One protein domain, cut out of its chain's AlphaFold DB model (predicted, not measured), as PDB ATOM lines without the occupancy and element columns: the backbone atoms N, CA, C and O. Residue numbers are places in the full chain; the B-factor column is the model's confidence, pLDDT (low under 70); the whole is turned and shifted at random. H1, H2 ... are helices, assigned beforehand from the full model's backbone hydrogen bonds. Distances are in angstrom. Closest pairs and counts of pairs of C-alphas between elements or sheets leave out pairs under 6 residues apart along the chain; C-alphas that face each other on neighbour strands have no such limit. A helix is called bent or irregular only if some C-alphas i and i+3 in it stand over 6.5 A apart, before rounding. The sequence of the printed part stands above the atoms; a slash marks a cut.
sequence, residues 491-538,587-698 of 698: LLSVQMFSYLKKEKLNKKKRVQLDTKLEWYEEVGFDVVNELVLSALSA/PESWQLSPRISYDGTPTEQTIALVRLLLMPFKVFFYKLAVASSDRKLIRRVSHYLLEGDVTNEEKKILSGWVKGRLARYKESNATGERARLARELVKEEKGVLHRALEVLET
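This is residues 491 to 538 and 587 to 698 of the 698 residues of the protein "CIC11C00000002490" of [Candida] intermedia (UniProt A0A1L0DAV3). A group of short helices gathers round H3, with the bent helix H2 along one side and the helical hairpin of H4 and H5 at one end; a long helical hairpin of H6 and H7 reaches away at the other end, and H1 packs on H6. Residues 533 to 538 of H2 stick out, and so do residues 671 to 677 at the far turn of the long hairpin. The printed part has 160 residues with seven named helices, H1 to H7 in order, and no named strand: the class is all helix. It is compact, with a radius of gyration of the C-alphas of 17.5 A and spans of 60 by 44 by 30 A.

Find C-alpha 493 at (17.586, 59.762, 143.093); from there H1 runs to residue 502. H2, residues 507 to 538, was assigned as one helix by its hydrogen bonds but is bent, with C-alphas 522 and 525 7.2 A apart; its arms are H2a, residues 507 to 522, 22.6 A long, and H2b, residues 525 to 538, 20.3 A long. After the cut come H3, residues 604 to 614, H4, residues 617 to 625, and H5, residues 630 to 642. H6, residues 648 to 662, is 20.7 A long. H7, residues 673 to 697, runs 36.3 A and ends at C-alpha 697, (33.245, 60.662, 156.769).

Start at Gln 495, where H1 touches H6: its C-alpha is 5.1 A from that of Trp 657, the closest pair. The arms H2a and H2b stand at a steep tilt of 49 degrees. H2a only just touches H4, with 3 pairs of C-alphas within 8 A, the closest those of Gln 512 and Phe 617 at 6.4 A. H2b touches H5 about perpendicular at 80 degrees, closest at the C-alphas of Val 527 and Ile 634, 6.4 A. Look next at Ala 608 and Leu 641, the closest C-alphas of H3 and H5 at 4.4 A; these helices touch about perpendicular at 88 degrees. In the hairpin of H6 and H7, a shallow tilt of 19 degrees, opposite ways, the closest C-alphas are those of Lys 651 and Leu 696, 5.4 A; H7 touches H6 with residues 686 to 697 alone. H1 and H7 are apart. In H1, H2a, H2b, H3, H4, H5, H6 and H7 every O i to N i+4 pair is within hydrogen-bond range.

The two C-alphas farthest apart are those of Ser 628 and Thr 671, 60.1 A. Residues 539 to 586 are not printed, and C-alphas 538 and 587 are 20.3 A apart across the cut. Of the links that are printed whole, none is long. The mean pLDDT of the printed part is 91.7; look for values under 70 at residues 503, 504 and 538.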
ATOM      1  N   LEU A 491      21.955  53.869 143.305       96.88
ATOM      2  CA  LEU A 491      21.172  55.063 142.990       96.88
ATOM      3  C   LEU A 491      20.647  55.895 144.192       96.88
ATOM      4  O   LEU A 491      20.026  55.412 145.141       96.88
ATOM      5  N   LEU A 492      20.804  57.211 144.142       97.38
ATOM      6  CA  LEU A 492      20.426  58.159 145.193       97.38
ATOM      7  C   LEU A 492      19.308  59.125 144.769       97.38
ATOM      8  O   LEU A 492      19.039  60.097 145.479       97.38
ATOM      9  N   SER A 493      18.601  58.861 143.666       95.81
ATOM     10  CA  SER A 493      17.586  59.762 143.093       95.81
ATOM     11  C   SER A 493      16.501  60.153 144.090       95.81
ATOM     12  O   SER A 493      16.162  61.328 144.231       95.81
ATOM     13  N   VAL A 494      15.982  59.203 144.878       95.94
ATOM     14  CA  VAL A 494      14.948  59.524 145.877       95.94
ATOM     15  C   VAL A 494      15.488  60.466 146.953       95.94
ATOM     16  O   VAL A 494      14.770  61.342 147.448       95.94
ATOM     17  N   GLN A 495      16.751  60.306 147.338       96.25
ATOM     18  CA  GLN A 495      17.404  61.136 148.342       96.25
ATOM     19  C   GLN A 495      17.699  62.529 147.787       96.25
ATOM     20  O   GLN A 495      17.395  63.509 148.473       96.25
ATOM     21  N   MET A 496      18.171  62.611 146.543       95.50
ATOM     22  CA  MET A 496      18.326  63.852 145.791       95.50
ATOM     23  C   MET A 496      16.993  64.603 145.691       95.50
ATOM     24  O   MET A 496      16.877  65.715 146.201       95.50
ATOM     25  N   PHE A 497      15.928  63.996 145.160       94.81
ATOM     26  CA  PHE A 497      14.618  64.653 145.074       94.81
ATOM     27  C   PHE A 497      14.051  65.022 146.448       94.81
ATOM     28  O   PHE A 497      13.384  66.049 146.605       94.81
ATOM     29  N   SER A 498      14.317  64.217 147.482       93.50
ATOM     30  CA  SER A 498      13.962  64.575 148.857       93.50
ATOM     31  C   SER A 498      14.718  65.814 149.335       93.50
ATOM     32  O   SER A 498      14.131  66.638 150.038       93.50
ATOM     33  N   TYR A 499      15.993  65.954 148.973       91.50
ATOM     34  CA  TYR A 499      16.818  67.122 149.266       91.50
ATOM     35  C   TYR A 499      16.281  68.371 148.551       91.50
ATOM     36  O   TYR A 499      15.970  69.351 149.234       91.50
ATOM     37  N   LEU A 500      16.012  68.282 147.243       90.81
ATOM     38  CA  LEU A 500      15.427  69.370 146.443       90.81
ATOM     39  C   LEU A 500      14.077  69.852 147.014       90.81
ATOM     40  O   LEU A 500      13.795  71.047 147.047       90.81
ATOM     41  N   LYS A 501      13.253  68.936 147.550       87.38
ATOM     42  CA  LYS A 501      11.954  69.261 148.177       87.38
ATOM     43  C   LYS A 501      12.054  69.816 149.606       87.38
ATOM     44  O   LYS A 501      11.126  70.486 150.062       87.38
ATOM     45  N   LYS A 502      13.105  69.476 150.364       73.12
ATOM     46  CA  LYS A 502      13.253  69.838 151.792       73.12
ATOM     47  C   LYS A 502      13.788  71.246 152.004       73.12
ATOM     48  O   LYS A 502      13.514  71.841 153.052       73.12
ATOM     49  N   GLU A 503      14.537  71.771 151.046       66.81
ATOM     50  CA  GLU A 503      14.977  73.156 151.055       66.81
ATOM     51  C   GLU A 503      13.734  74.065 151.046       66.81
ATOM     52  O   GLU A 503      12.947  74.088 150.101       66.81
ATOM     53  N   LYS A 504      13.503  74.818 152.133       65.19
ATOM     54  CA  LYS A 504      12.473  75.871 152.173       65.19
ATOM     55  C   LYS A 504      12.946  77.051 151.327       65.19
ATOM     56  O   LYS A 504      13.320  78.099 151.859       65.19
ATOM     57  N   LEU A 505      12.976  76.848 150.018       73.69
ATOM     58  CA  LEU A 505      13.423  77.830 149.048       73.69
ATOM     59  C   LEU A 505      12.397  78.958 149.011       73.69
ATOM     60  O   LEU A 505      11.186  78.736 148.956       73.69
ATOM     61  N   ASN A 506      12.884  80.195 149.064       81.50
ATOM     62  CA  ASN A 506      12.049  81.322 148.673       81.50
ATOM     63  C   ASN A 506      11.767  81.222 147.160       81.50
ATOM     64  O   ASN A 506      12.480  80.524 146.438       81.50
ATOM     65  N   LYS A 507      10.742  81.938 146.675       85.62
ATOM     66  CA  LYS A 507      10.359  81.923 145.250       85.62
ATOM     67  C   LYS A 507      11.574  82.121 144.330       85.62
ATOM     68  O   LYS A 507      11.723  81.395 143.362       85.62
ATOM     69  N   LYS A 508      12.479  83.038 144.697       86.75
ATOM     70  CA  LYS A 508      13.724  83.317 143.969       86.75
ATOM     71  C   LYS A 508      14.631  82.092 143.828       86.75
ATOM     72  O   LYS A 508      14.956  81.716 142.714       86.75
ATOM     73  N   LYS A 509      15.049  81.486 144.942       85.62
ATOM     74  CA  LYS A 509      15.973  80.345 144.929       85.62
ATOM     75  C   LYS A 509      15.376  79.128 144.235       85.62
ATOM     76  O   LYS A 509      16.120  78.322 143.703       85.62
ATOM     77  N   ARG A 510      14.048  78.998 144.263       88.62
ATOM     78  CA  ARG A 510      13.360  77.943 143.529       88.62
ATOM     79  C   ARG A 510      13.491  78.141 142.023       88.62
ATOM     80  O   ARG A 510      13.999  77.247 141.379       88.62
ATOM     81  N   VAL A 511      13.198  79.341 141.520       90.31
ATOM     82  CA  VAL A 511      13.417  79.663 140.099       90.31
ATOM     83  C   VAL A 511      14.887  79.476 139.707       90.31
ATOM     84  O   VAL A 511      15.164  78.864 138.694       90.31
ATOM     85  N   GLN A 512      15.839  79.921 140.537       92.38
ATOM     86  CA  GLN A 512      17.269  79.697 140.275       92.38
ATOM     87  C   GLN A 512      17.642  78.211 140.175       92.38
ATOM     88  O   GLN A 512      18.514  77.856 139.393       92.38
ATOM     89  N   LEU A 513      17.051  77.366 141.023       91.94
ATOM     90  CA  LEU A 513      17.287  75.928 141.013       91.94
ATOM     91  C   LEU A 513      16.646  75.281 139.785       91.94
ATOM     92  O   LEU A 513      17.316  74.510 139.113       91.94
ATOM     93  N   ASP A 514      15.392  75.626 139.496       92.94
ATOM     94  CA  ASP A 514      14.644  75.094 138.359       92.94
ATOM     95  C   ASP A 514      15.392  75.410 137.045       92.94
ATOM     96  O   ASP A 514      15.678  74.492 136.289       92.94
ATOM     97  N   THR A 515      15.878  76.647 136.856       94.81
ATOM     98  CA  THR A 515      16.695  77.034 135.685       94.81
ATOM     99  C   THR A 515      18.003  76.243 135.554       94.81
ATOM    100  O   THR A 515      18.464  75.990 134.448       94.81
ATOM    101  N   LYS A 516      18.648  75.869 136.666       96.25
ATOM    102  CA  LYS A 516      19.866  75.045 136.595       96.25
ATOM    103  C   LYS A 516      19.570  73.612 136.182       96.25
ATOM    104  O   LYS A 516      20.394  73.015 135.505       96.25
ATOM    105  N   LEU A 517      18.466  73.055 136.679       95.75
ATOM    106  CA  LEU A 517      18.071  71.682 136.380       95.75
ATOM    107  C   LEU A 517      17.597  71.565 134.934       95.75
ATOM    108  O   LEU A 517      18.011  70.633 134.269       95.75
ATOM    109  N   GLU A 518      16.833  72.545 134.450       96.25
ATOM    110  CA  GLU A 518      16.440  72.669 133.040       96.25
ATOM    111  C   GLU A 518      17.676  72.748 132.133       96.25
ATOM    112  O   GLU A 518      17.829  71.936 131.234       96.25
ATOM    113  N   TRP A 519      18.649  73.607 132.463       97.00
ATOM    114  CA  TRP A 519      19.918  73.653 131.724       97.00
ATOM    115  C   TRP A 519      20.700  72.328 131.762       97.00
ATOM    116  O   TRP A 519      21.357  71.963 130.790       97.00
ATOM    117  N   TYR A 520      20.685  71.619 132.894       97.00
ATOM    118  CA  TYR A 520      21.371  70.332 132.994       97.00
ATOM    119  C   TYR A 520      20.674  69.270 132.148       97.00
ATOM    120  O   TYR A 520      21.355  68.503 131.495       97.00
ATOM    121  N   GLU A 521      19.345  69.253 132.138       96.12
ATOM    122  CA  GLU A 521      18.542  68.338 131.328       96.12
ATOM    123  C   GLU A 521      18.726  68.562 129.828       96.12
ATOM    124  O   GLU A 521      18.824  67.590 129.097       96.12
ATOM    125  N   GLU A 522      18.802  69.818 129.386       94.75
ATOM    126  CA  GLU A 522      18.889  70.159 127.960       94.75
ATOM    127  C   GLU A 522      20.309  70.096 127.385       94.75
ATOM    128  O   GLU A 522      20.462  69.934 126.180       94.75
ATOM    129  N   VAL A 523      21.343  70.326 128.205       93.94
ATOM    130  CA  VAL A 523      22.725  70.488 127.714       93.94
ATOM    131  C   VAL A 523      23.750  69.871 128.659       93.94
ATOM    132  O   VAL A 523      24.660  69.159 128.249       93.94
ATOM    133  N   GLY A 524      23.667  70.199 129.950       94.31
ATOM    134  CA  GLY A 524      24.747  69.879 130.885       94.31
ATOM    135  C   GLY A 524      24.958  68.382 131.120       94.31
ATOM    136  O   GLY A 524      26.073  67.986 131.450       94.31
ATOM    137  N   PHE A 525      23.909  67.576 130.990       95.56
ATOM    138  CA  PHE A 525      23.934  66.138 131.213       95.56
ATOM    139  C   PHE A 525      24.758  65.416 130.148       95.56
ATOM    140  O   PHE A 525      25.675  64.679 130.509       95.56
ATOM    141  N   ASP A 526      24.500  65.708 128.875       94.75
ATOM    142  CA  ASP A 526      25.190  65.081 127.746       94.75
ATOM    143  C   ASP A 526      26.677  65.438 127.757       94.75
ATOM    144  O   ASP A 526      27.523  64.551 127.751       94.75
ATOM    145  N   VAL A 527      27.005  66.722 127.957       95.00
ATOM    146  CA  VAL A 527      28.402  67.185 128.062       95.00
ATOM    147  C   VAL A 527      29.146  66.515 129.224       95.00
ATOM    148  O   VAL A 527      30.339  66.234 129.128       95.00
ATOM    149  N   VAL A 528      28.478  66.290 130.361       95.94
ATOM    150  CA  VAL A 528      29.095  65.574 131.488       95.94
ATOM    151  C   VAL A 528      29.351  64.115 131.123       95.94
ATOM    152  O   VAL A 528      30.428  63.618 131.435       95.94
ATOM    153  N   ASN A 529      28.398  63.434 130.488       94.50
ATOM    154  CA  ASN A 529      28.561  62.030 130.115       94.50
ATOM    155  C   ASN A 529      29.647  61.847 129.047       94.50
ATOM    156  O   ASN A 529      30.502  60.987 129.228       94.50
ATOM    157  N   GLU A 530      29.678  62.697 128.019       93.00
ATOM    158  CA  GLU A 530      30.722  62.714 126.984       93.00
ATOM    159  C   GLU A 530      32.119  62.861 127.606       93.00
ATOM    160  O   GLU A 530      33.026  62.080 127.327       93.00
ATOM    161  N   LEU A 531      32.282  63.810 128.535       92.75
ATOM    162  CA  LEU A 531      33.552  64.018 129.230       92.75
ATOM    163  C   LEU A 531      33.970  62.811 130.075       92.75
ATOM    164  O   LEU A 531      35.147  62.454 130.070       92.75
ATOM    165  N   VAL A 532      33.031  62.183 130.786       90.81
ATOM    166  CA  VAL A 532      33.322  60.991 131.598       90.81
ATOM    167  C   VAL A 532      33.738  59.819 130.708       90.81
ATOM    168  O   VAL A 532      34.723  59.152 131.015       90.81
ATOM    169  N   LEU A 533      33.047  59.594 129.589       88.56
ATOM    170  CA  LEU A 533      33.398  58.546 128.625       88.56
ATOM    171  C   LEU A 533      34.769  58.804 127.975       88.56
ATOM    172  O   LEU A 533      35.588  57.890 127.878       88.56
ATOM    173  N   SER A 534      35.065  60.057 127.615       87.62
ATOM    174  CA  SER A 534      36.370  60.438 127.050       87.62
ATOM    175  C   SER A 534      37.535  60.226 128.024       87.62
ATOM    176  O   SER A 534      38.650  59.917 127.616       87.62
ATOM    177  N   ALA A 535      37.292  60.381 129.330       83.75
ATOM    178  CA  ALA A 535      38.312  60.151 130.347       83.75
ATOM    179  C   ALA A 535      38.600  58.655 130.540       83.75
ATOM    180  O   ALA A 535      39.745  58.285 130.775       83.75
ATOM    181  N   LEU A 536      37.575  57.806 130.417       75.69
ATOM    182  CA  LEU A 536      37.698  56.355 130.577       75.69
ATOM    183  C   LEU A 536      38.396  55.694 129.382       75.69
ATOM    184  O   LEU A 536      39.212  54.800 129.579       75.69
ATOM    185  N   SER A 537      38.135  56.171 128.162       72.62
ATOM    186  CA  SER A 537      38.840  55.715 126.952       72.62
ATOM    187  C   SER A 537      40.322  56.112 126.958       72.62
ATOM    188  O   SER A 537      41.179  55.289 126.652       72.62
ATOM    189  N   ALA A 538      40.655  57.328 127.408       63.38
ATOM    190  CA  ALA A 538      42.045  57.787 127.497       63.38
ATOM    191  C   ALA A 538      42.908  57.013 128.519       63.38
ATOM    192  O   ALA A 538      44.132  56.979 128.381       63.38
ATOM    193  N   PRO A 587      23.977  56.837 132.628       86.62
ATOM    194  CA  PRO A 587      22.599  56.921 133.088       86.62
ATOM    195  C   PRO A 587      21.674  57.347 131.936       86.62
ATOM    196  O   PRO A 587      21.994  58.284 131.224       86.62
ATOM    197  N   GLU A 588      20.482  56.758 131.816       87.75
ATOM    198  CA  GLU A 588      19.503  57.150 130.774       87.75
ATOM    199  C   GLU A 588      19.016  58.602 130.912       87.75
ATOM    200  O   GLU A 588      18.436  59.187 130.005       87.75
ATOM    201  N   SER A 589      19.156  59.172 132.108       93.62
ATOM    202  CA  SER A 589      18.704  60.524 132.397       93.62
ATOM    203  C   SER A 589      19.430  61.108 133.599       93.62
ATOM    204  O   SER A 589      19.915  60.391 134.489       93.62
ATOM    205  N   TRP A 590      19.444  62.437 133.698       94.88
ATOM    206  CA  TRP A 590      20.070  63.120 134.827       94.88
ATOM    207  C   TRP A 590      19.446  62.726 136.169       94.88
ATOM    208  O   TRP A 590      20.125  62.704 137.200       94.88
ATOM    209  N   GLN A 591      18.164  62.364 136.180       95.38
ATOM    210  CA  GLN A 591      17.438  61.909 137.358       95.38
ATOM    211  C   GLN A 591      17.993  60.580 137.879       95.38
ATOM    212  O   GLN A 591      17.890  60.325 139.084       95.38
ATOM    213  N   LEU A 592      18.589  59.760 137.008       94.50
ATOM    214  CA  LEU A 592      19.226  58.481 137.327       94.50
ATOM    215  C   LEU A 592      20.755  58.573 137.493       94.50
ATOM    216  O   LEU A 592      21.396  57.589 137.863       94.50
ATOM    217  N   SER A 593      21.335  59.758 137.300       93.12
ATOM    218  CA  SER A 593      22.774  59.990 137.458       93.12
ATOM    219  C   SER A 593      23.355  59.860 138.876       93.12
ATOM    220  O   SER A 593      24.505  59.431 138.984       93.12
ATOM    221  N   PRO A 594      22.655  60.200 139.985       95.88
ATOM    222  CA  PRO A 594      23.308  60.229 141.288       95.88
ATOM    223  C   PRO A 594      23.498  58.804 141.823       95.88
ATOM    224  O   PRO A 594      22.570  58.231 142.386       95.88
ATOM    225  N   ARG A 595      24.696  58.240 141.697       96.06
ATOM    226  CA  ARG A 595      25.062  56.867 142.058       96.06
ATOM    227  C   ARG A 595      26.305  56.807 142.955       96.06
ATOM    228  O   ARG A 595      27.138  57.709 143.003       96.06
ATOM    229  N   ILE A 596      26.404  55.713 143.699       96.75
ATOM    230  CA  ILE A 596      27.592  55.312 144.459       96.75
ATOM    231  C   ILE A 596      28.146  54.039 143.823       96.75
ATOM    232  O   ILE A 596      27.392  53.073 143.669       96.75
ATOM    233  N   SER A 597      29.432  54.054 143.491       93.75
ATOM    234  CA  SER A 597      30.188  52.929 142.939       93.75
ATOM    235  C   SER A 597      30.492  51.876 144.001       93.75
ATOM    236  O   SER A 597      30.329  52.107 145.204       93.75
ATOM    237  N   TYR A 598      30.920  50.689 143.574       92.12
ATOM    238  CA  TYR A 598      31.120  49.556 144.475       92.12
ATOM    239  C   TYR A 598      32.103  49.844 145.612       92.12
ATOM    240  O   TYR A 598      31.837  49.468 146.754       92.12
ATOM    241  N   ASP A 599      33.204  50.531 145.341       92.06
ATOM    242  CA  ASP A 599      34.211  50.971 146.318       92.06
ATOM    243  C   ASP A 599      33.662  51.959 147.377       92.06
ATOM    244  O   ASP A 599      34.262  52.153 148.436       92.06
ATOM    245  N   GLY A 600      32.471  52.515 147.148       93.88
ATOM    246  CA  GLY A 600      31.817  53.503 147.995       93.88
ATOM    247  C   GLY A 600      32.062  54.947 147.558       93.88
ATOM    248  O   GLY A 600      31.573  55.862 148.230       93.88
ATOM    249  N   THR A 601      32.784  55.190 146.465       94.56
ATOM    250  CA  THR A 601      32.954  56.543 145.933       94.56
ATOM    251  C   THR A 601      31.691  56.990 145.178       94.56
ATOM    252  O   THR A 601      30.959  56.169 144.620       94.56
ATOM    253  N   PRO A 602      31.329  58.284 145.219       95.69
ATOM    254  CA  PRO A 602      30.312  58.829 144.324       95.69
ATOM    255  C   PRO A 602      30.842  58.874 142.892       95.69
ATOM    256  O   PRO A 602      31.992  59.257 142.699       95.69
ATOM    257  N   THR A 603      29.993  58.567 141.911       94.88
ATOM    258  CA  THR A 603      30.381  58.689 140.496       94.88
ATOM    259  C   THR A 603      30.666  60.143 140.118       94.88
ATOM    260  O   THR A 603      30.171  61.075 140.767       94.88
ATOM    261  N   GLU A 604      31.410  60.357 139.037       94.56
ATOM    262  CA  GLU A 604      31.713  61.701 138.541       94.56
ATOM    263  C   GLU A 604      30.446  62.493 138.205       94.56
ATOM    264  O   GLU A 604      30.302  63.643 138.628       94.56
ATOM    265  N   GLN A 605      29.450  61.847 137.590       95.12
ATOM    266  CA  GLN A 605      28.141  62.447 137.317       95.12
ATOM    267  C   GLN A 605      27.436  62.881 138.612       95.12
ATOM    268  O   GLN A 605      26.803  63.938 138.680       95.12
ATOM    269  N   THR A 606      27.581  62.102 139.690       96.50
ATOM    270  CA  THR A 606      27.028  62.452 141.007       96.50
ATOM    271  C   THR A 606      27.694  63.697 141.577       96.50
ATOM    272  O   THR A 606      27.018  64.566 142.139       96.50
ATOM    273  N   ILE A 607      29.018  63.789 141.449       96.38
ATOM    274  CA  ILE A 607      29.802  64.936 141.910       96.38
ATOM    275  C   ILE A 607      29.426  66.181 141.102       96.38
ATOM    276  O   ILE A 607      29.114  67.213 141.707       96.38
ATOM    277  N   ALA A 608      29.365  66.069 139.773       96.69
ATOM    278  CA  ALA A 608      28.958  67.136 138.866       96.69
ATOM    279  C   ALA A 608      27.582  67.699 139.238       96.69
ATOM    280  O   ALA A 608      27.427  68.912 139.429       96.69
ATOM    281  N   LEU A 609      26.601  66.821 139.464       96.69
ATOM    282  CA  LEU A 609      25.259  67.225 139.858       96.69
ATOM    283  C   LEU A 609      25.248  67.942 141.216       96.69
ATOM    284  O   LEU A 609      24.642  69.005 141.355       96.69
ATOM    285  N   VAL A 610      25.940  67.416 142.233       96.62
ATOM    286  CA  VAL A 610      26.014  68.079 143.550       96.62
ATOM    287  C   VAL A 610      26.706  69.443 143.451       96.62
ATOM    288  O   VAL A 610      26.239  70.407 144.070       96.62
ATOM    289  N   ARG A 611      27.769  69.562 142.651       96.81
ATOM    290  CA  ARG A 611      28.465  70.832 142.404       96.81
ATOM    291  C   ARG A 611      27.564  71.840 141.706       96.81
ATOM    292  O   ARG A 611      27.490  72.982 142.160       96.81
ATOM    293  N   LEU A 612      26.798  71.426 140.698       96.44
ATOM    294  CA  LEU A 612      25.805  72.280 140.043       96.44
ATOM    295  C   LEU A 612      24.747  72.786 141.040       96.44
ATOM    296  O   LEU A 612      24.431  73.984 141.078       96.44
ATOM    297  N   LEU A 613      24.234  71.899 141.900       93.69
ATOM    298  CA  LEU A 613      23.257  72.254 142.934       93.69
ATOM    299  C   LEU A 613      23.814  73.309 143.903       93.69
ATOM    300  O   LEU A 613      23.117  74.279 144.223       93.69
ATOM    301  N   LEU A 614      25.075  73.164 144.321       93.50
ATOM    302  CA  LEU A 614      25.762  74.083 145.234       93.50
ATOM    303  C   LEU A 614      26.261  75.376 144.574       93.50
ATOM    304  O   LEU A 614      26.442  76.384 145.262       93.50
ATOM    305  N   MET A 615      26.470  75.375 143.256       94.00
ATOM    306  CA  MET A 615      27.058  76.496 142.526       94.00
ATOM    307  C   MET A 615      26.246  77.790 142.727       94.00
ATOM    308  O   MET A 615      25.029  77.786 142.563       94.00
ATOM    309  N   PRO A 616      26.845  78.946 143.046       93.75
ATOM    310  CA  PRO A 616      26.094  80.201 143.087       93.75
ATOM    311  C   PRO A 616      25.455  80.507 141.724       93.75
ATOM    312  O   PRO A 616      26.098  80.320 140.692       93.75
ATOM    313  N   PHE A 617      24.220  81.022 141.691       92.50
ATOM    314  CA  PHE A 617      23.476  81.187 140.434       92.50
ATOM    315  C   PHE A 617      24.193  82.118 139.450       92.50
ATOM    316  O   PHE A 617      24.205  81.857 138.255       92.50
ATOM    317  N   LYS A 618      24.862  83.171 139.941       91.12
ATOM    318  CA  LYS A 618      25.696  84.038 139.086       91.12
ATOM    319  C   LYS A 618      26.850  83.297 138.419       91.12
ATOM    320  O   LYS A 618      27.162  83.590 137.272       91.12
ATOM    321  N   VAL A 619      27.507  82.397 139.150       92.12
ATOM    322  CA  VAL A 619      28.627  81.614 138.610       92.12
ATOM    323  C   VAL A 619      28.088  80.691 137.531       92.12
ATOM    324  O   VAL A 619      28.567  80.758 136.408       92.12
ATOM    325  N   PHE A 620      27.030  79.942 137.845       95.31
ATOM    326  CA  PHE A 620      26.319  79.095 136.891       95.31
ATOM    327  C   PHE A 620      25.937  79.861 135.619       95.31
ATOM    328  O   PHE A 620      26.311  79.455 134.526       95.31
ATOM    329  N   PHE A 621      25.278  81.013 135.760       93.12
ATOM    330  CA  PHE A 621      24.775  81.765 134.618       93.12
ATOM    331  C   PHE A 621      25.905  82.245 133.695       93.12
ATOM    332  O   PHE A 621      25.879  82.001 132.496       93.12
ATOM    333  N   TYR A 622      26.934  82.901 134.246       90.81
ATOM    334  CA  TYR A 622      28.008  83.475 133.425       90.81
ATOM    335  C   TYR A 622      29.053  82.458 132.959       90.81
ATOM    336  O   TYR A 622      29.757  82.712 131.979       90.81
ATOM    337  N   LYS A 623      29.230  81.351 133.687       90.69
ATOM    338  CA  LYS A 623      30.231  80.337 133.345       90.69
ATOM    339  C   LYS A 623      29.640  79.219 132.499       90.69
ATOM    340  O   LYS A 623      30.295  78.848 131.536       90.69
ATOM    341  N   LEU A 624      28.438  78.743 132.799       93.00
ATOM    342  CA  LEU A 624      27.843  77.594 132.115       93.00
ATOM    343  C   LEU A 624      26.711  78.023 131.174       93.00
ATOM    344  O   LEU A 624      26.847  77.858 129.970       93.00
ATOM    345  N   ALA A 625      25.662  78.673 131.684       90.31
ATOM    346  CA  ALA A 625      24.440  78.909 130.900       90.31
ATOM    347  C   ALA A 625      24.615  79.841 129.682       90.31
ATOM    348  O   ALA A 625      23.896  79.706 128.705       90.31
ATOM    349  N   VAL A 626      25.543  80.805 129.740       88.88
ATOM    350  CA  VAL A 626      25.822  81.757 128.641       88.88
ATOM    351  C   VAL A 626      27.209  81.500 128.036       88.88
ATOM    352  O   VAL A 626      27.993  82.423 127.789       88.88
ATOM    353  N   ALA A 627      27.593  80.234 127.880       83.94
ATOM    354  CA  ALA A 627      28.788  79.901 127.112       83.94
ATOM    355  C   ALA A 627      28.643  80.405 125.660       83.94
ATOM    356  O   ALA A 627      27.548  80.463 125.119       83.94
ATOM    357  N   SER A 628      29.751  80.844 125.053       78.69
ATOM    358  CA  SER A 628      29.749  81.449 123.700       78.69
ATOM    359  C   SER A 628      29.985  80.439 122.577       78.69
ATOM    360  O   SER A 628      29.953  80.826 121.419       78.69
ATOM    361  N   SER A 629      30.315  79.198 122.931       89.44
ATOM    362  CA  SER A 629      30.666  78.104 122.020       89.44
ATOM    363  C   SER A 629      30.754  76.809 122.826       89.44
ATOM    364  O   SER A 629      31.239  76.862 123.969       89.44
ATOM    365  N   ASP A 630      30.459  75.669 122.215       87.94
ATOM    366  CA  ASP A 630      30.448  74.364 122.892       87.94
ATOM    367  C   ASP A 630      31.823  73.964 123.420       87.94
ATOM    368  O   ASP A 630      31.965  73.634 124.594       87.94
ATOM    369  N   ARG A 631      32.897  74.205 122.658       89.62
ATOM    370  CA  ARG A 631      34.281  73.981 123.126       89.62
ATOM    371  C   ARG A 631      34.605  74.691 124.448       89.62
ATOM    372  O   ARG A 631      35.310  74.170 125.314       89.62
ATOM    373  N   LYS A 632      34.101  75.919 124.625       90.69
ATOM    374  CA  LYS A 632      34.263  76.667 125.885       90.69
ATOM    375  C   LYS A 632      33.357  76.120 126.974       90.69
ATOM    376  O   LYS A 632      33.738  76.208 128.140       90.69
ATOM    377  N   LEU A 633      32.174  75.630 126.618       91.44
ATOM    378  CA  LEU A 633      31.273  75.007 127.568       91.44
ATOM    379  C   LEU A 633      31.890  73.725 128.131       91.44
ATOM    380  O   LEU A 633      32.051  73.653 129.344       91.44
ATOM    381  N   ILE A 634      32.343  72.811 127.272       92.94
ATOM    382  CA  ILE A 634      33.009  71.547 127.624       92.94
ATOM    383  C   ILE A 634      34.174  71.803 128.590       92.94
ATOM    384  O   ILE A 634      34.180  71.307 129.719       92.94
ATOM    385  N   ARG A 635      35.105  72.704 128.228       92.62
ATOM    386  CA  ARG A 635      36.235  73.098 129.099       92.62
ATOM    387  C   ARG A 635      35.775  73.620 130.469       92.62
ATOM    388  O   ARG A 635      36.429  73.387 131.482       92.62
ATOM    389  N   ARG A 636      34.666  74.366 130.525       94.00
ATOM    390  CA  ARG A 636      34.131  74.912 131.783       94.00
ATOM    391  C   ARG A 636      33.362  73.872 132.592       94.00
ATOM    392  O   ARG A 636      33.429  73.939 133.814       94.00
ATOM    393  N   VAL A 637      32.647  72.948 131.954       95.12
ATOM    394  CA  VAL A 637      31.979  71.823 132.620       95.12
ATOM    395  C   VAL A 637      33.026  70.936 133.277       95.12
ATOM    396  O   VAL A 637      32.947  70.743 134.489       95.12
ATOM    397  N   SER A 638      34.060  70.532 132.535       93.69
ATOM    398  CA  SER A 638      35.201  69.790 133.079       93.69
ATOM    399  C   SER A 638      35.792  70.505 134.303       93.69
ATOM    400  O   SER A 638      35.762  69.979 135.416       93.69
ATOM    401  N   HIS A 639      36.162  71.782 134.160       93.75
ATOM    402  CA  HIS A 639      36.790  72.540 135.242       93.75
ATOM    403  C   HIS A 639      35.901  72.788 136.477       93.75
ATOM    404  O   HIS A 639      36.375  72.747 137.612       93.75
ATOM    405  N   TYR A 640      34.622  73.133 136.290       93.44
ATOM    406  CA  TYR A 640      33.750  73.537 137.402       93.44
ATOM    407  C   TYR A 640      32.951  72.384 138.014       93.44
ATOM    408  O   TYR A 640      32.527  72.511 139.168       93.44
ATOM    409  N   LEU A 641      32.687  71.316 137.258       95.56
ATOM    410  CA  LEU A 641      31.824  70.215 137.683       95.56
ATOM    411  C   LEU A 641      32.586  68.900 137.891       95.56
ATOM    412  O   LEU A 641      32.204  68.169 138.803       95.56
ATOM    413  N   LEU A 642      33.675  68.624 137.168       93.62
ATOM    414  CA  LEU A 642      34.391  67.339 137.256       93.62
ATOM    415  C   LEU A 642      35.724  67.452 138.011       93.62
ATOM    416  O   LEU A 642      35.965  66.699 138.952       93.62
ATOM    417  N   GLU A 643      36.527  68.481 137.743       91.69
ATOM    418  CA  GLU A 643      37.841  68.648 138.371       91.69
ATOM    419  C   GLU A 643      37.800  68.964 139.883       91.69
ATOM    420  O   GLU A 643      36.931  69.670 140.402       91.69
ATOM    421  N   GLY A 644      38.832  68.504 140.596       88.31
ATOM    422  CA  GLY A 644      39.119  68.856 141.989       88.31
ATOM    423  C   GLY A 644      38.562  67.883 143.031       88.31
ATOM    424  O   GLY A 644      37.682  67.071 142.762       88.31
ATOM    425  N   ASP A 645      39.071  67.989 144.261       89.25
ATOM    426  CA  ASP A 645      38.670  67.110 145.363       89.25
ATOM    427  C   ASP A 645      37.240  67.392 145.850       89.25
ATOM    428  O   ASP A 645      36.789  68.543 145.907       89.25
ATOM    429  N   VAL A 646      36.550  66.344 146.310       89.56
ATOM    430  CA  VAL A 646      35.217  66.467 146.918       89.56
ATOM    431  C   VAL A 646      35.288  67.287 148.210       89.56
ATOM    432  O   VAL A 646      35.954  66.922 149.188       89.56
ATOM    433  N   THR A 647      34.557  68.398 148.252       92.94
ATOM    434  CA  THR A 647      34.575  69.342 149.372       92.94
ATOM    435  C   THR A 647      33.835  68.805 150.603       92.94
ATOM    436  O   THR A 647      32.957  67.947 150.532       92.94
ATOM    437  N   ASN A 648      34.125  69.361 151.787       92.62
ATOM    438  CA  ASN A 648      33.419  68.986 153.025       92.62
ATOM    439  C   ASN A 648      31.903  69.255 152.970       92.62
ATOM    440  O   ASN A 648      31.133  68.622 153.697       92.62
ATOM    441  N   GLU A 649      31.467  70.230 152.169       93.38
ATOM    442  CA  GLU A 649      30.047  70.536 151.989       93.38
ATOM    443  C   GLU A 649      29.370  69.495 151.088       93.38
ATOM    444  O   GLU A 649      28.332  68.955 151.478       93.38
ATOM    445  N   GLU A 650      30.010  69.125 149.975       94.94
ATOM    446  CA  GLU A 650      29.591  68.029 149.090       94.94
ATOM    447  C   GLU A 650      29.510  66.700 149.855       94.94
ATOM    448  O   GLU A 650      28.446  66.075 149.902       94.94
ATOM    449  N   LYS A 651      30.576  66.328 150.584       95.25
ATOM    450  CA  LYS A 651      30.609  65.126 151.437       95.25
ATOM    451  C   LYS A 651      29.453  65.089 152.436       95.25
ATOM    452  O   LYS A 651      28.869  64.034 152.697       95.25
ATOM    453  N   LYS A 652      29.074  66.234 153.010       95.19
ATOM    454  CA  LYS A 652      27.965  66.325 153.971       95.19
ATOM    455  C   LYS A 652      26.597  66.101 153.319       95.19
ATOM    456  O   LYS A 652      25.725  65.504 153.954       95.19
ATOM    457  N   ILE A 653      26.390  66.586 152.094       95.75
ATOM    458  CA  ILE A 653      25.156  66.335 151.333       95.75
ATOM    459  C   ILE A 653      25.070  64.851 150.981       95.75
ATOM    460  O   ILE A 653      24.087  64.202 151.343       95.75
ATOM    461  N   LEU A 654      26.134  64.310 150.388       97.31
ATOM    462  CA  LEU A 654      26.220  62.918 149.950       97.31
ATOM    463  C   LEU A 654      26.060  61.939 151.116       97.31
ATOM    464  O   LEU A 654      25.204  61.060 151.075       97.31
ATOM    465  N   SER A 655      26.771  62.145 152.228       97.06
ATOM    466  CA  SER A 655      26.597  61.314 153.431       97.06
ATOM    467  C   SER A 655      25.182  61.424 154.014       97.06
ATOM    468  O   SER A 655      24.649  60.456 154.565       97.06
ATOM    469  N   GLY A 656      24.530  62.583 153.874       96.75
ATOM    470  CA  GLY A 656      23.117  62.767 154.193       96.75
ATOM    471  C   GLY A 656      22.191  61.942 153.296       96.75
ATOM    472  O   GLY A 656      21.244  61.333 153.804       96.75
ATOM    473  N   TRP A 657      22.471  61.892 151.992       97.56
ATOM    474  CA  TRP A 657      21.747  61.057 151.033       97.56
ATOM    475  C   TRP A 657      21.945  59.576 151.355       97.56
ATOM    476  O   TRP A 657      20.967  58.891 151.641       97.56
ATOM    477  N   VAL A 658      23.184  59.105 151.475       98.00
ATOM    478  CA  VAL A 658      23.513  57.708 151.809       98.00
ATOM    479  C   VAL A 658      22.822  57.250 153.103       98.00
ATOM    480  O   VAL A 658      22.123  56.233 153.113       98.00
ATOM    481  N   LYS A 659      22.893  58.040 154.187       97.50
ATOM    482  CA  LYS A 659      22.161  57.752 155.443       97.50
ATOM    483  C   LYS A 659      20.651  57.711 155.236       97.50
ATOM    484  O   LYS A 659      19.961  56.876 155.825       97.50
ATOM    485  N   GLY A 660      20.132  58.622 154.415       96.50
ATOM    486  CA  GLY A 660      18.728  58.666 154.031       96.50
ATOM    487  C   GLY A 660      18.282  57.408 153.288       96.50
ATOM    488  O   GLY A 660      17.197  56.908 153.574       96.50
ATOM    489  N   ARG A 661      19.107  56.874 152.378       96.56
ATOM    490  CA  ARG A 661      18.838  55.612 151.675       96.56
ATOM    491  C   ARG A 661      18.882  54.421 152.627       96.56
ATOM    492  O   ARG A 661      17.901  53.686 152.703       96.56
ATOM    493  N   LEU A 662      19.943  54.285 153.425       96.75
ATOM    494  CA  LEU A 662      20.086  53.199 154.404       96.75
ATOM    495  C   LEU A 662      18.897  53.108 155.374       96.75
ATOM    496  O   LEU A 662      18.425  52.014 155.678       96.75
ATOM    497  N   ALA A 663      18.379  54.252 155.827       96.00
ATOM    498  CA  ALA A 663      17.258  54.314 156.762       96.00
ATOM    499  C   ALA A 663      15.902  53.891 156.162       96.00
ATOM    500  O   ALA A 663      14.948  53.691 156.920       96.00
ATOM    501  N   ARG A 664      15.780  53.791 154.829       95.31
ATOM    502  CA  ARG A 664      14.528  53.400 154.163       95.31
ATOM    503  C   ARG A 664      14.353  51.892 154.056       95.31
ATOM    504  O   ARG A 664      13.203  51.455 154.051       95.31
ATOM    505  N   TYR A 665      15.427  51.103 154.002       93.38
ATOM    506  CA  TYR A 665      15.299  49.649 153.908       93.38
ATOM    507  C   TYR A 665      14.482  49.080 155.069       93.38
ATOM    508  O   TYR A 665      14.671  49.440 156.233       93.38
ATOM    509  N   LYS A 666      13.588  48.146 154.745       87.75
ATOM    510  CA  LYS A 666      12.731  47.461 155.714       87.75
ATOM    511  C   LYS A 666      13.190  46.019 155.878       87.75
ATOM    512  O   LYS A 666      13.688  45.407 154.941       87.75
ATOM    513  N   GLU A 667      13.009  45.474 157.074       81.12
ATOM    514  CA  GLU A 667      13.149  44.035 157.280       81.12
ATOM    515  C   GLU A 667      11.883  43.330 156.784       81.12
ATOM    516  O   GLU A 667      10.767  43.741 157.117       81.12
ATOM    517  N   SER A 668      12.060  42.269 155.998       78.75
ATOM    518  CA  SER A 668      10.973  41.404 155.541       78.75
ATOM    519  C   SER A 668      11.047  40.039 156.223       78.75
ATOM    520  O   SER A 668      12.132  39.495 156.433       78.75
ATOM    521  N   ASN A 669       9.877  39.479 156.535       81.25
ATOM    522  CA  ASN A 669       9.725  38.130 157.087       81.25
ATOM    523  C   ASN A 669       9.387  37.081 156.014       81.25
ATOM    524  O   ASN A 669       9.121  35.934 156.375       81.25
ATOM    525  N   ALA A 670       9.338  37.460 154.731       84.31
ATOM    526  CA  ALA A 670       8.985  36.540 153.655       84.31
ATOM    527  C   ALA A 670       9.977  35.371 153.578       84.31
ATOM    528  O   ALA A 670      11.189  35.523 153.780       84.31
ATOM    529  N   THR A 671       9.451  34.187 153.294       84.00
ATOM    530  CA  THR A 671      10.210  32.936 153.251       84.00
ATOM    531  C   THR A 671      10.080  32.313 151.874       84.00
ATOM    532  O   THR A 671       8.967  32.177 151.387       84.00
ATOM    533  N   GLY A 672      11.190  31.888 151.281       87.44
ATOM    534  CA  GLY A 672      11.220  31.355 149.923       87.44
ATOM    535  C   GLY A 672      12.522  31.724 149.230       87.44
ATOM    536  O   GLY A 672      13.341  32.455 149.800       87.44
ATOM    537  N   GLU A 673      12.699  31.208 148.019       87.62
ATOM    538  CA  GLU A 673      13.914  31.417 147.235       87.62
ATOM    539  C   GLU A 673      13.998  32.842 146.677       87.62
ATOM    540  O   GLU A 673      14.991  33.530 146.892       87.62
ATOM    541  N   ARG A 674      12.903  33.361 146.111       90.25
ATOM    542  CA  ARG A 674      12.799  34.759 145.654       90.25
ATOM    543  C   ARG A 674      13.080  35.758 146.779       90.25
ATOM    544  O   ARG A 674      13.920  36.643 146.643       90.25
ATOM    545  N   ALA A 675      12.478  35.547 147.952       89.81
ATOM    546  CA  ALA A 675      12.780  36.335 149.146       89.81
ATOM    547  C   ALA A 675      14.240  36.192 149.632       89.81
ATOM    548  O   ALA A 675      14.762  37.114 150.261       89.81
ATOM    549  N   ARG A 676      14.904  35.046 149.405       91.06
ATOM    550  CA  ARG A 676      16.336  34.857 149.709       91.06
ATOM    551  C   ARG A 676      17.192  35.712 148.780       91.06
ATOM    552  O   ARG A 676      17.974  36.503 149.301       91.06
ATOM    553  N   LEU A 677      16.969  35.617 147.471       91.81
ATOM    554  CA  LEU A 677      17.670  36.400 146.451       91.81
ATOM    555  C   LEU A 677      17.491  37.908 146.680       91.81
ATOM    556  O   LEU A 677      18.471  38.640 146.764       91.81
ATOM    557  N   ALA A 678      16.261  38.366 146.933       92.88
ATOM    558  CA  ALA A 678      15.987  39.771 147.246       92.88
ATOM    559  C   ALA A 678      16.759  40.272 148.485       92.88
ATOM    560  O   ALA A 678      17.255  41.398 148.512       92.88
ATOM    561  N   ARG A 679      16.897  39.440 149.527       91.81
ATOM    562  CA  ARG A 679      17.695  39.793 150.713       91.81
ATOM    563  C   ARG A 679      19.191  39.820 150.433       91.81
ATOM    564  O   ARG A 679      19.881  40.621 151.059       91.81
ATOM    565  N   GLU A 680      19.684  38.935 149.573       93.12
ATOM    566  CA  GLU A 680      21.082  38.927 149.141       93.12
ATOM    567  C   GLU A 680      21.394  40.204 148.352       93.12
ATOM    568  O   GLU A 680      22.304  40.926 148.748       93.12
ATOM    569  N   LEU A 681      20.552  40.583 147.384       94.69
ATOM    570  CA  LEU A 681      20.666  41.851 146.649       94.69
ATOM    571  C   LEU A 681      20.721  43.061 147.600       94.69
ATOM    572  O   LEU A 681      21.674  43.837 147.594       94.69
ATOM    573  N   VAL A 682      19.733  43.185 148.495       95.25
ATOM    574  CA  VAL A 682      19.666  44.292 149.467       95.25
ATOM    575  C   VAL A 682      20.870  44.303 150.416       95.25
ATOM    576  O   VAL A 682      21.258  45.358 150.924       95.25
ATOM    577  N   LYS A 683      21.454  43.140 150.719       94.81
ATOM    578  CA  LYS A 683      22.652  43.048 151.558       94.81
ATOM    579  C   LYS A 683      23.874  43.612 150.830       94.81
ATOM    580  O   LYS A 683      24.618  44.356 151.468       94.81
ATOM    581  N   GLU A 684      24.055  43.294 149.551       94.88
ATOM    582  CA  GLU A 684      25.153  43.823 148.731       94.88
ATOM    583  C   GLU A 684      25.057  45.349 148.597       94.88
ATOM    584  O   GLU A 684      26.006  46.054 148.942       94.88
ATOM    585  N   GLU A 685      23.875  45.879 148.265       96.31
ATOM    586  CA  GLU A 685      23.639  47.332 148.197       96.31
ATOM    587  C   GLU A 685      23.914  48.033 149.535       96.31
ATOM    588  O   GLU A 685      24.550  49.087 149.606       96.31
ATOM    589  N   LYS A 686      23.468  47.440 150.651       96.44
ATOM    590  CA  LYS A 686      23.806  47.968 151.978       96.44
ATOM    591  C   LYS A 686      25.314  47.970 152.199       96.44
ATOM    592  O   LYS A 686      25.793  48.901 152.837       96.44
ATOM    593  N   GLY A 687      26.041  46.959 151.730       96.31
ATOM    594  CA  GLY A 687      27.501  46.904 151.804       96.31
ATOM    595  C   GLY A 687      28.151  48.120 151.146       96.31
ATOM    596  O   GLY A 687      28.906  48.828 151.813       96.31
ATOM    597  N   VAL A 688      27.762  48.415 149.902       96.69
ATOM    598  CA  VAL A 688      28.207  49.596 149.140       96.69
ATOM    599  C   VAL A 688      27.934  50.889 149.913       96.69
ATOM    600  O   VAL A 688      28.835  51.688 150.162       96.69
ATOM    601  N   LEU A 689      26.705  51.070 150.402       97.56
ATOM    602  CA  LEU A 689      26.327  52.280 151.138       97.56
ATOM    603  C   LEU A 689      27.085  52.449 152.466       97.56
ATOM    604  O   LEU A 689      27.299  53.579 152.898       97.56
ATOM    605  N   HIS A 690      27.480  51.364 153.139       97.50
ATOM    606  CA  HIS A 690      28.326  51.471 154.334       97.50
ATOM    607  C   HIS A 690      29.755  51.883 153.972       97.50
ATOM    608  O   HIS A 690      30.275  52.784 154.630       97.50
ATOM    609  N   ARG A 691      30.350  51.307 152.916       96.31
ATOM    610  CA  ARG A 691      31.662  51.742 152.400       96.31
ATOM    611  C   ARG A 691      31.652  53.223 152.036       96.31
ATOM    612  O   ARG A 691      32.531  53.967 152.460       96.31
ATOM    613  N   ALA A 692      30.583  53.692 151.399       97.00
ATOM    614  CA  ALA A 692      30.431  55.106 151.073       97.00
ATOM    615  C   ALA A 692      30.427  56.027 152.297       97.00
ATOM    616  O   ALA A 692      30.955  57.136 152.246       97.00
ATOM    617  N   LEU A 693      29.873  55.592 153.432       97.06
ATOM    618  CA  LEU A 693      29.976  56.373 154.667       97.06
ATOM    619  C   LEU A 693      31.404  56.420 155.209       97.06
ATOM    620  O   LEU A 693      31.791  57.448 155.754       97.06
ATOM    621  N   GLU A 694      32.188  55.356 155.050       95.44
ATOM    622  CA  GLU A 694      33.598  55.341 155.451       95.44
ATOM    623  C   GLU A 694      34.424  56.320 154.599       95.44
ATOM    624  O   GLU A 694      35.202  57.104 155.145       95.44
ATOM    625  N   VAL A 695      34.180  56.360 153.286       93.38
ATOM    626  CA  VAL A 695      34.833  57.289 152.345       93.38
ATOM    627  C   VAL A 695      34.412  58.747 152.580       93.38
ATOM    628  O   VAL A 695      35.235  59.658 152.560       93.38
ATOM    629  N   LEU A 696      33.125  59.004 152.832       92.44
ATOM    630  CA  LEU A 696      32.600  60.372 152.956       92.44
ATOM    631  C   LEU A 696      32.787  60.990 154.353       92.44
ATOM    632  O   LEU A 696      32.682  62.210 154.493       92.44
ATOM    633  N   GLU A 697      33.003  60.182 155.396       85.94
ATOM    634  CA  GLU A 697      33.245  60.662 156.769       85.94
ATOM    635  C   GLU A 697      34.735  60.777 157.135       85.94
ATOM    636  O   GLU A 697      35.051  61.332 158.196       85.94
ATOM    637  N   THR A 698      35.626  60.281 156.272       71.56
ATOM    638  CA  THR A 698      37.079  60.508 156.336       71.56
ATOM    639  C   THR A 698      37.466  61.814 155.650       71.56
ATOM    640  O   THR A 698      38.367  62.488 156.203       71.56
TER     641      THR A 698